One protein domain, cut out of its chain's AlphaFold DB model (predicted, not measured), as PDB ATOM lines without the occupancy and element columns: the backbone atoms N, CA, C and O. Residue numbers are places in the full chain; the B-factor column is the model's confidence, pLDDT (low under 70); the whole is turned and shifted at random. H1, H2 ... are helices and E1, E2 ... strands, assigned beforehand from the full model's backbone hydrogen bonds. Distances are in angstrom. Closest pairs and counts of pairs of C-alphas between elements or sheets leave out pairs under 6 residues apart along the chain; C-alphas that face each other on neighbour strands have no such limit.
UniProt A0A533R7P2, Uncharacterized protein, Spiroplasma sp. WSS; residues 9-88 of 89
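AT A GLANCE: This is residues 9 to 88 of the 89 residues of an uncharacterized protein of Spiroplasma sp. WSS (UniProt A0A533R7P2). A small sheet of three strands, E1, E4 and E5, has the long helix H1 packed on one face, over its edge strand E1, while a separate two-stranded hairpin, E2 and E3, reaches away as an arm whose residues 38 to 43 stick out free. After E5 a long loop, residues 64 to 79, swings away from the sheet and comes back to the short helix H2, which only grazes it. The printed part has 80 residues, with two named helices and five named strands in the order H1 E1 E2 E3 E4 E5 H2; the larger sheet runs E1, E4, E5 and is antiparallel, and the class is mixed, helices and strands. The whole is loose, with a radius of gyration of the C-alphas of 15.1 A and spans of 43 by 37 by 28 A.

IN THESE COORDINATES: Begin with the sheet: E1 is residues 28 to 31, E4 is residues 52 to 56, 13.0 A long, and E5 is residues 59 to 63, 13.5 A long. Find C-alpha 52 at (107.612, 24.841, -0.899), where E4 begins. Go back to C-alpha 9 at (112.041, 11.933, 6.623); from there H1, residues 9 to 23, runs 21.3 A. E2 is residues 36 to 39, 9.8 A, and E3 is residues 42 to 45, 10.0 A. H2, residues 80 to 86, runs 10.0 A and ends at C-alpha 86 at (98.818, 30.886, 2.818).

HOW THE PARTS SIT: Look first at the inner strand E4. It is antiparallel to E1 at 178 degrees, with N 30 and O 53 at 2.8 A, within hydrogen-bond range. It forms a hairpin with E5, antiparallel at 157 degrees, with N 54 and O 61 at 2.9 A, within range. H1 and this sheet make two layers, a helix on one face of a sheet: H1 lies over E1 at a height over the sheet of 8.5 A and runs along the strands, at 17 degrees to E1 on the local plane, which is fitted to 6 C-alphas, only just enough. The closest C-alphas of H1 and E1 are those of Asn 22 and Leu 28, 5.5 A apart. H2 only grazes the sheet with its residues 82 to 86; its closest C-alpha pair with E5 is Phe 63 and Leu 86, 7.5 A. E2 and E3 form a hairpin, antiparallel at 152 degrees, with N 37 and O 44 at 2.8 A, within range. H1 is apart from E2, E3 and H2. In H1 and H2 every O i to N i+4 pair is within hydrogen-bond range.

THE WHOLE: The two C-alphas farthest apart are those of Asn 40 and Leu 71, 45.8 A. The printed part has no cut. The link from E5 to H2, 16 residues, is long. The mean pLDDT of the printed part is 91.3, and no printed residue is under 70.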
ATOM      1  N   PHE A   9     112.601  12.948   7.529       89.56
ATOM      2  CA  PHE A   9     112.041  11.933   6.623       89.56
ATOM      3  C   PHE A   9     110.985  12.495   5.662       89.56
ATOM      4  O   PHE A   9     111.061  12.245   4.463       89.56
ATOM      5  N   LEU A  10     110.044  13.295   6.180       92.62
ATOM      6  CA  LEU A  10     109.022  13.947   5.358       92.62
ATOM      7  C   LEU A  10     109.660  14.863   4.305       92.62
ATOM      8  O   LEU A  10     109.303  14.793   3.136       92.62
ATOM      9  N   GLU A  11     110.643  15.669   4.711       93.19
ATOM     10  CA  GLU A  11     111.378  16.556   3.807       93.19
ATOM     11  C   GLU A  11     112.121  15.765   2.721       93.19
ATOM     12  O   GLU A  11     112.069  16.123   1.549       93.19
ATOM     13  N   THR A  12     112.777  14.660   3.088       94.19
ATOM     14  CA  THR A  12     113.479  13.789   2.139       94.19
ATOM     15  C   THR A  12     112.527  13.218   1.094       94.19
ATOM     16  O   THR A  12     112.848  13.268  -0.090       94.19
ATOM     17  N   ILE A  13     111.357  12.720   1.513       96.19
ATOM     18  CA  ILE A  13     110.352  12.202   0.578       96.19
ATOM     19  C   ILE A  13     109.869  13.312  -0.350       96.19
ATOM     20  O   ILE A  13     109.885  13.123  -1.559       96.19
ATOM     21  N   ILE A  14     109.480  14.469   0.195       96.88
ATOM     22  CA  ILE A  14     108.966  15.578  -0.617       96.88
ATOM     23  C   ILE A  14     110.011  16.020  -1.642       96.88
ATOM     24  O   ILE A  14     109.684  16.169  -2.816       96.88
ATOM     25  N   ASN A  15     111.272  16.182  -1.232       96.44
ATOM     26  CA  ASN A  15     112.342  16.597  -2.139       96.44
ATOM     27  C   ASN A  15     112.563  15.571  -3.262       96.44
ATOM     28  O   ASN A  15     112.691  15.963  -4.419       96.44
ATOM     29  N   TYR A  16     112.559  14.274  -2.938       97.69
ATOM     30  CA  TYR A  16     112.694  13.206  -3.931       97.69
ATOM     31  C   TYR A  16     111.507  13.168  -4.907       97.69
ATOM     32  O   TYR A  16     111.687  13.047  -6.115       97.69
ATOM     33  N   THR A  17     110.282  13.336  -4.403       98.00
ATOM     34  CA  THR A  17     109.081  13.424  -5.243       98.00
ATOM     35  C   THR A  17     109.124  14.640  -6.169       98.00
ATOM     36  O   THR A  17     108.812  14.513  -7.350       98.00
ATOM     37  N   ILE A  18     109.547  15.803  -5.665       98.06
ATOM     38  CA  ILE A  18     109.717  17.017  -6.474       98.06
ATOM     39  C   ILE A  18     110.732  16.791  -7.596       98.06
ATOM     40  O   ILE A  18     110.485  17.204  -8.726       98.06
ATOM     41  N   GLU A  19     111.851  16.125  -7.308       98.25
ATOM     42  CA  GLU A  19     112.863  15.799  -8.314       98.25
ATOM     43  C   GLU A  19     112.272  14.960  -9.455       98.25
ATOM     44  O   GLU A  19     112.448  15.313 -10.621       98.25
ATOM     45  N   ILE A  20     111.510  13.910  -9.136       98.44
ATOM     46  CA  ILE A  20     110.829  13.076 -10.138       98.44
ATOM     47  C   ILE A  20     109.852  13.914 -10.972       98.44
ATOM     48  O   ILE A  20     109.955  13.929 -12.196       98.44
ATOM     49  N   ILE A  21     108.951  14.657 -10.323       98.12
ATOM     50  CA  ILE A  21     107.919  15.466 -10.996       98.12
ATOM     51  C   ILE A  21     108.546  16.504 -11.940       98.12
ATOM     52  O   ILE A  21     108.076  16.691 -13.067       98.12
ATOM     53  N   ASN A  22     109.611  17.174 -11.492       97.94
ATOM     54  CA  ASN A  22     110.325  18.166 -12.292       97.94
ATOM     55  C   ASN A  22     111.058  17.508 -13.474       97.94
ATOM     56  O   ASN A  22     111.001  18.026 -14.592       97.94
ATOM     57  N   ASN A  23     111.714  16.362 -13.257       98.25
ATOM     58  CA  ASN A  23     112.425  15.619 -14.305       98.25
ATOM     59  C   ASN A  23     111.468  15.079 -15.377       98.25
ATOM     60  O   ASN A  23     111.780  15.116 -16.568       98.25
ATOM     61  N   GLU A  24     110.276  14.643 -14.969       98.12
ATOM     62  CA  GLU A  24     109.187  14.224 -15.855       98.12
ATOM     63  C   GLU A  24     108.454  15.408 -16.512       98.12
ATOM     64  O   GLU A  24     107.571  15.201 -17.344       98.12
ATOM     65  N   LYS A  25     108.831  16.653 -16.182       96.88
ATOM     66  CA  LYS A  25     108.239  17.899 -16.698       96.88
ATOM     67  C   LYS A  25     106.728  18.011 -16.450       96.88
ATOM     68  O   LYS A  25     106.022  18.652 -17.227       96.88
ATOM     69  N   GLN A  26     106.229  17.410 -15.370       97.31
ATOM     70  CA  GLN A  26     104.814  17.480 -14.985       97.31
ATOM     71  C   GLN A  26     104.481  18.794 -14.272       97.31
ATOM     72  O   GLN A  26     103.426  19.387 -14.497       97.31
ATOM     73  N   ALA A  27     105.393  19.278 -13.432       97.69
ATOM     74  CA  ALA A  27     105.292  20.560 -12.746       97.69
ATOM     75  C   ALA A  27     106.682  21.182 -12.590       97.69
ATOM     76  O   ALA A  27     107.696  20.543 -12.862       97.69
ATOM     77  N   LEU A  28     106.715  22.433 -12.135       97.88
ATOM     78  CA  LEU A  28     107.936  23.106 -11.714       97.88
ATOM     79  C   LEU A  28     107.803  23.481 -10.240       97.88
ATOM     80  O   LEU A  28     107.080  24.416  -9.906       97.88
ATOM     81  N   ILE A  29     108.470  22.733  -9.366       98.12
ATOM     82  CA  ILE A  29     108.343  22.859  -7.909       98.12
ATOM     83  C   ILE A  29     109.717  23.102  -7.283       98.12
ATOM     84  O   ILE A  29     110.705  22.476  -7.670       98.12
ATOM     85  N   PHE A  30     109.774  23.983  -6.289       96.31
ATOM     86  CA  PHE A  30     110.987  24.364  -5.579       96.31
ATOM     87  C   PHE A  30     110.802  24.300  -4.065       96.31
ATOM     88  O   PHE A  30     109.754  24.662  -3.524       96.31
ATOM     89  N   LYS A  31     111.873  23.905  -3.371       94.94
ATOM     90  CA  LYS A  31     112.015  24.126  -1.931       94.94
ATOM     91  C   LYS A  31     112.479  25.563  -1.691       94.94
ATOM     92  O   LYS A  31     113.500  25.989  -2.235       94.94
ATOM     93  N   GLN A  32     111.755  26.300  -0.859       91.19
ATOM     94  CA  GLN A  32     112.121  27.650  -0.458       91.19
ATOM     95  C   GLN A  32     113.257  27.601   0.566       91.19
ATOM     96  O   GLN A  32     113.155  26.966   1.616       91.19
ATOM     97  N   ASN A  33     114.334  28.328   0.283       83.44
ATOM     98  CA  ASN A  33     115.408  28.546   1.245       83.44
ATOM     99  C   ASN A  33     115.223  29.911   1.928       83.44
ATOM    100  O   ASN A  33     114.738  30.851   1.288       83.44
ATOM    101  N   PRO A  34     115.589  30.042   3.214       79.44
ATOM    102  CA  PRO A  34     115.596  31.332   3.890       79.44
ATOM    103  C   PRO A  34     116.577  32.283   3.203       79.44
ATOM    104  O   PRO A  34     117.721  31.913   2.919       79.44
ATOM    105  N   SER A  35     116.134  33.513   2.958       78.56
ATOM    106  CA  SER A  35     116.966  34.550   2.356       78.56
ATOM    107  C   SER A  35     118.070  34.966   3.327       78.56
ATOM    108  O   SER A  35     117.832  35.178   4.520       78.56
ATOM    109  N   ILE A  36     119.293  35.083   2.809       83.19
ATOM    110  CA  ILE A  36     120.435  35.610   3.555       83.19
ATOM    111  C   ILE A  36     120.684  37.031   3.065       83.19
ATOM    112  O   ILE A  36     121.050  37.239   1.910       83.19
ATOM    113  N   LEU A  37     120.492  37.999   3.951       82.88
ATOM    114  CA  LEU A  37     120.699  39.410   3.677       82.88
ATOM    115  C   LEU A  37     121.990  39.883   4.351       82.88
ATOM    116  O   LEU A  37     122.184  39.707   5.554       82.88
ATOM    117  N   TYR A  38     122.882  40.480   3.564       86.12
ATOM    118  CA  TYR A  38     124.142  41.042   4.041       86.12
ATOM    119  C   TYR A  38     124.021  42.564   4.097       86.12
ATOM    120  O   TYR A  38     123.923  43.215   3.061       86.12
ATOM    121  N   GLN A  39     124.038  43.139   5.300       85.56
ATOM    122  CA  GLN A  39     123.941  44.587   5.494       85.56
ATOM    123  C   GLN A  39     124.909  45.043   6.587       85.56
ATOM    124  O   GLN A  39     124.932  44.470   7.673       85.56
ATOM    125  N   ASN A  40     125.701  46.087   6.318       85.25
ATOM    126  CA  ASN A  40     126.637  46.695   7.277       85.25
ATOM    127  C   ASN A  40     127.538  45.669   8.000       85.25
ATOM    128  O   ASN A  40     127.634  45.677   9.228       85.25
ATOM    129  N   ASN A  41     128.162  44.751   7.251       85.94
ATOM    130  CA  ASN A  41     128.984  43.642   7.768       85.94
ATOM    131  C   ASN A  41     128.252  42.665   8.715       85.94
ATOM    132  O   ASN A  41     128.894  41.923   9.457       85.94
ATOM    133  N   LYS A  42     126.915  42.634   8.691       84.12
ATOM    134  CA  LYS A  42     126.088  41.682   9.442       84.12
ATOM    135  C   LYS A  42     125.282  40.797   8.496       84.12
ATOM    136  O   LYS A  42     124.845  41.237   7.435       84.12
ATOM    137  N   ILE A  43     125.098  39.544   8.911       83.38
ATOM    138  CA  ILE A  43     124.321  38.530   8.196       83.38
ATOM    139  C   ILE A  43     122.966  38.396   8.885       83.38
ATOM    140  O   ILE A  43     122.900  37.987  10.046       83.38
ATOM    141  N   PHE A  44     121.895  38.700   8.164       82.38
ATOM    142  CA  PHE A  44     120.521  38.496   8.603       82.38
ATOM    143  C   PHE A  44     119.929  37.306   7.849       82.38
ATOM    144  O   PHE A  44     120.039  37.214   6.629       82.38
ATOM    145  N   LYS A  45     119.321  36.369   8.582       78.00
ATOM    146  CA  LYS A  45     118.538  35.279   7.991       78.00
ATOM    147  C   LYS A  45     117.070  35.628   8.120       78.00
ATOM    148  O   LYS A  45     116.528  35.597   9.227       78.00
ATOM    149  N   GLU A  46     116.443  35.951   7.004       77.00
ATOM    150  CA  GLU A  46     114.996  36.098   6.958       77.00
ATOM    151  C   GLU A  46     114.353  34.714   6.897       77.00
ATOM    152  O   GLU A  46     114.848  33.796   6.237       77.00
ATOM    153  N   LYS A  47     113.264  34.533   7.647       75.75
ATOM    154  CA  LYS A  47     112.511  33.277   7.619       75.75
ATOM    155  C   LYS A  47     111.798  33.164   6.275       75.75
ATOM    156  O   LYS A  47     111.258  34.149   5.787       75.75
ATOM    157  N   SER A  48     111.764  31.963   5.710       77.12
ATOM    158  CA  SER A  48     110.892  31.671   4.577       77.12
ATOM    159  C   SER A  48     109.419  31.781   4.993       77.12
ATOM    160  O   SER A  48     109.056  31.479   6.137       77.12
ATOM    161  N   ASN A  49     108.578  32.221   4.054       85.25
ATOM    162  CA  ASN A  49     107.131  32.299   4.258       85.25
ATOM    163  C   ASN A  49     106.485  30.911   4.244       85.25
ATOM    164  O   ASN A  49     105.652  30.619   5.089       85.25
ATOM    165  N   VAL A  50     106.920  30.049   3.331       92.06
ATOM    166  CA  VAL A  50     106.498  28.649   3.208       92.06
ATOM    167  C   VAL A  50     107.696  27.781   2.855       92.06
ATOM    168  O   VAL A  50     108.689  28.301   2.345       92.06
ATOM    169  N   ASP A  51     107.607  26.479   3.110       93.38
ATOM    170  CA  ASP A  51     108.667  25.523   2.769       93.38
ATOM    171  C   ASP A  51     108.765  25.232   1.257       93.38
ATOM    172  O   ASP A  51     109.871  25.028   0.751       93.38
ATOM    173  N   TYR A  52     107.648  25.229   0.517       96.25
ATOM    174  CA  TYR A  52     107.612  24.841  -0.899       96.25
ATOM    175  C   TYR A  52     106.662  25.704  -1.735       96.25
ATOM    176  O   TYR A  52     105.614  26.152  -1.267       96.25
ATOM    177  N   HIS A  53     107.007  25.898  -3.006       96.12
ATOM    178  CA  HIS A  53     106.169  26.590  -3.985       96.12
ATOM    179  C   HIS A  53     106.440  26.085  -5.402       96.12
ATOM    180  O   HIS A  53     107.481  25.489  -5.673       96.12
ATOM    181  N   GLY A  54     105.514  26.327  -6.323       96.94
ATOM    182  CA  GLY A  54     105.674  25.886  -7.698       96.94
ATOM    183  C   GLY A  54     104.556  26.319  -8.629       96.94
ATOM    184  O   GLY A  54     103.661  27.081  -8.267       96.94
ATOM    185  N   VAL A  55     104.629  25.810  -9.855       97.81
ATOM    186  CA  VAL A  55     103.624  25.989 -10.899       97.81
ATOM    187  C   VAL A  55     103.261  24.629 -11.478       97.81
ATOM    188  O   VAL A  55     104.132  23.846 -11.859       97.81
ATOM    189  N   HIS A  56     101.964  24.357 -11.574       97.31
ATOM    190  CA  HIS A  56     101.411  23.157 -12.197       97.31
ATOM    191  C   HIS A  56     100.224  23.558 -13.079       97.31
ATOM    192  O   HIS A  56      99.345  24.297 -12.637       97.31
ATOM    193  N   HIS A  57     100.222  23.129 -14.346       96.31
ATOM    194  CA  HIS A  57      99.225  23.534 -15.353       96.31
ATOM    195  C   HIS A  57      98.955  25.053 -15.401       96.31
ATOM    196  O   HIS A  57      97.808  25.497 -15.444       96.31
ATOM    197  N   GLY A  58     100.016  25.866 -15.351       95.62
ATOM    198  CA  GLY A  58      99.917  27.330 -15.418       95.62
ATOM    199  C   GLY A  58      99.356  28.006 -14.160       95.62
ATOM    200  O   GLY A  58      99.169  29.219 -14.168       95.62
ATOM    201  N   LYS A  59      99.105  27.258 -13.079       96.19
ATOM    202  CA  LYS A  59      98.645  27.795 -11.796       96.19
ATOM    203  C   LYS A  59      99.762  27.738 -10.765       96.19
ATOM    204  O   LYS A  59     100.388  26.691 -10.587       96.19
ATOM    205  N   TYR A  60      99.995  28.864 -10.100       95.31
ATOM    206  CA  TYR A  60     100.878  28.924  -8.942       95.31
ATOM    207  C   TYR A  60     100.245  28.182  -7.764       95.31
ATOM    208  O   TYR A  60      99.035  28.256  -7.557       95.31
ATOM    209  N   PHE A  61     101.069  27.486  -6.994       94.69
ATOM    210  CA  PHE A  61     100.679  26.920  -5.715       94.69
ATOM    211  C   PHE A  61     101.847  26.991  -4.735       94.69
ATOM    212  O   PHE A  61     103.018  27.037  -5.124       94.69
ATOM    213  N   CYS A  62     101.530  26.965  -3.448       95.38
ATOM    214  CA  CYS A  62     102.521  26.871  -2.392       95.38
ATOM    215  C   CYS A  62     101.981  26.059  -1.218       95.38
ATOM    216  O   CYS A  62     100.769  25.899  -1.078       95.38
ATOM    217  N   PHE A  63     102.877  25.474  -0.426       95.06
ATOM    218  CA  PHE A  63     102.489  24.644   0.707       95.06
ATOM    219  C   PHE A  63     103.580  24.573   1.778       95.06
ATOM    220  O   PHE A  63     104.769  24.780   1.530       95.06
ATOM    221  N   GLU A  64     103.146  24.234   2.987       94.19
ATOM    222  CA  GLU A  64     103.975  24.067   4.176       94.19
ATOM    223  C   GLU A  64     103.983  22.591   4.604       94.19
ATOM    224  O   GLU A  64     102.937  21.941   4.575       94.19
ATOM    225  N   ALA A  65     105.129  22.051   5.035       92.81
ATOM    226  CA  ALA A  65     105.240  20.642   5.419       92.81
ATOM    227  C   ALA A  65     105.730  20.482   6.864       92.81
ATOM    228  O   ALA A  65     106.884  20.747   7.189       92.81
ATOM    229  N   LYS A  66     104.869  19.976   7.755       91.38
ATOM    230  CA  LYS A  66     105.219  19.697   9.159       91.38
ATOM    231  C   LYS A  66     105.069  18.215   9.477       91.38
ATOM    232  O   LYS A  66     104.099  17.580   9.083       91.38
ATOM    233  N   SER A  67     106.015  17.675  10.242       91.12
ATOM    234  CA  SER A  67     105.927  16.325  10.804       91.12
ATOM    235  C   SER A  67     105.954  16.376  12.330       91.12
ATOM    236  O   SER A  67     106.523  17.285  12.938       91.12
ATOM    237  N   THR A  68     105.306  15.404  12.963       89.06
ATOM    238  CA  THR A  68     105.271  15.240  14.417       89.06
ATOM    239  C   THR A  68     105.346  13.755  14.745       89.06
ATOM    240  O   THR A  68     104.893  12.921  13.967       89.06
ATOM    241  N   LYS A  69     105.935  13.421  15.894       87.94
ATOM    242  CA  LYS A  69     105.883  12.061  16.459       87.94
ATOM    243  C   LYS A  69     104.714  11.884  17.436       87.94
ATOM    244  O   LYS A  69     104.491  10.778  17.913       87.94
ATOM    245  N   SER A  70     104.023  12.974  17.776       89.56
ATOM    246  CA  SER A  70     102.824  12.951  18.617       89.56
ATOM    247  C   SER A  70     101.627  12.418  17.825       89.56
ATOM    248  O   SER A  70     101.602  12.499  16.599       89.56
ATOM    249  N   LEU A  71     100.610  11.935  18.540       92.88
ATOM    250  CA  LEU A  71      99.307  11.562  17.974       92.88
ATOM    251  C   LEU A  71      98.574  12.755  17.342       92.88
ATOM    252  O   LEU A  71      97.690  12.574  16.512       92.88
ATOM    253  N   THR A  72      98.935  13.974  17.742       92.56
ATOM    254  CA  THR A  72      98.369  15.224  17.230       92.56
ATOM    255  C   THR A  72      99.465  16.132  16.680       92.56
ATOM    256  O   THR A  72     100.612  16.093  17.137       92.56
ATOM    257  N   LEU A  73      99.111  16.977  15.708       91.88
ATOM    258  CA  LEU A  73      99.986  18.026  15.187       91.88
ATOM    259  C   LEU A  73      99.779  19.317  15.998       91.88
ATOM    260  O   LEU A  73      98.715  19.925  15.890       91.88
ATOM    261  N   PRO A  74     100.757  19.752  16.816       92.75
ATOM    262  CA  PRO A  74     100.596  20.955  17.623       92.75
ATOM    263  C   PRO A  74     100.502  22.198  16.741       92.75
ATOM    264  O   PRO A  74     101.365  22.421  15.891       92.75
ATOM    265  N   TRP A  75      99.512  23.055  16.999       89.88
ATOM    266  CA  TRP A  75      99.315  24.296  16.241       89.88
ATOM    267  C   TRP A  75     100.547  25.212  16.259       89.88
ATOM    268  O   TRP A  75     100.894  25.819  15.253       89.88
ATOM    269  N   ASN A  76     101.295  25.219  17.369       90.50
ATOM    270  CA  ASN A  76     102.524  26.003  17.541       90.50
ATOM    271  C   ASN A  76     103.648  25.657  16.540       90.50
ATOM    272  O   ASN A  76     104.644  26.393  16.447       90.50
ATOM    273  N   ASN A  77     103.519  24.547  15.803       89.31
ATOM    274  CA  ASN A  77     104.429  24.200  14.714       89.31
ATOM    275  C   ASN A  77     104.263  25.131  13.507       89.31
ATOM    276  O   ASN A  77     105.243  25.354  12.800       89.31
ATOM    277  N   PHE A  78     103.080  25.715  13.313       91.19
ATOM    278  CA  PHE A  78     102.802  26.696  12.270       91.19
ATOM    279  C   PHE A  78     103.051  28.102  12.808       91.19
ATOM    280  O   PHE A  78     102.570  28.474  13.881       91.19
ATOM    281  N   LYS A  79     103.862  28.889  12.100       91.38
ATOM    282  CA  LYS A  79     104.125  30.280  12.491       91.38
ATOM    283  C   LYS A  79     103.105  31.197  11.834       91.38
ATOM    284  O   LYS A  79     102.686  30.952  10.709       91.38
ATOM    285  N   LYS A  80     102.737  32.269  12.540       91.62
ATOM    286  CA  LYS A  80     101.708  33.218  12.094       91.62
ATOM    287  C   LYS A  80     101.967  33.729  10.674       91.62
ATOM    288  O   LYS A  80     101.065  33.684   9.854       91.62
ATOM    289  N   HIS A  81     103.214  34.091  10.370       89.31
ATOM    290  CA  HIS A  81     103.605  34.590   9.050       89.31
ATOM    291  C   HIS A  81     103.422  33.554   7.924       89.31
ATOM    292  O   HIS A  81     103.194  33.938   6.786       89.31
ATOM    293  N   GLN A  82     103.497  32.250   8.228       92.00
ATOM    294  CA  GLN A  82     103.246  31.183   7.249       92.00
ATOM    295  C   GLN A  82     101.753  31.068   6.946       92.00
ATOM    296  O   GLN A  82     101.363  30.919   5.797       92.00
ATOM    297  N   LEU A  83     100.916  31.175   7.983       91.88
ATOM    298  CA  LEU A  83      99.460  31.161   7.840       91.88
ATOM    299  C   LEU A  83      98.969  32.393   7.072       91.88
ATOM    300  O   LEU A  83      98.201  32.248   6.132       91.88
ATOM    301  N   GLU A  84      99.474  33.579   7.423       91.94
ATOM    302  CA  GLU A  84      99.178  34.838   6.722       91.94
ATOM    303  C   GLU A  84      99.587  34.782   5.243       91.94
ATOM    304  O   GLU A  84      98.912  35.348   4.392       91.94
ATOM    305  N   TYR A  85     100.680  34.087   4.916       90.81
ATOM    306  CA  TYR A  85     101.107  33.912   3.528       90.81
ATOM    307  C   TYR A  85     100.239  32.913   2.748       90.81
ATOM    308  O   TYR A  85     100.090  33.057   1.538       90.81
ATOM    309  N   LEU A  86      99.679  31.908   3.426       91.38
ATOM    310  CA  LEU A  86      98.818  30.886   2.818       91.38
ATOM    311  C   LEU A  86      97.353  31.329   2.668       91.38
ATOM    312  O   LEU A  86      96.621  30.703   1.915       91.38
ATOM    313  N   GLU A  87      96.915  32.368   3.379       88.50
ATOM    314  CA  GLU A  87      95.528  32.856   3.373       88.50
ATOM    315  C   GLU A  87      95.058  33.496   2.043       88.50
ATOM    316  O   GLU A  87      93.920  33.237   1.651       88.50
ATOM    317  N   PRO A  88      95.861  34.314   1.327       72.44
ATOM    318  CA  PRO A  88      95.425  34.973   0.092       72.44
ATOM    319  C   PRO A  88      95.631  34.139  -1.190       72.44
ATOM    320  O   PRO A  88      95.480  34.686  -2.286       72.44
TER     321      PRO A  88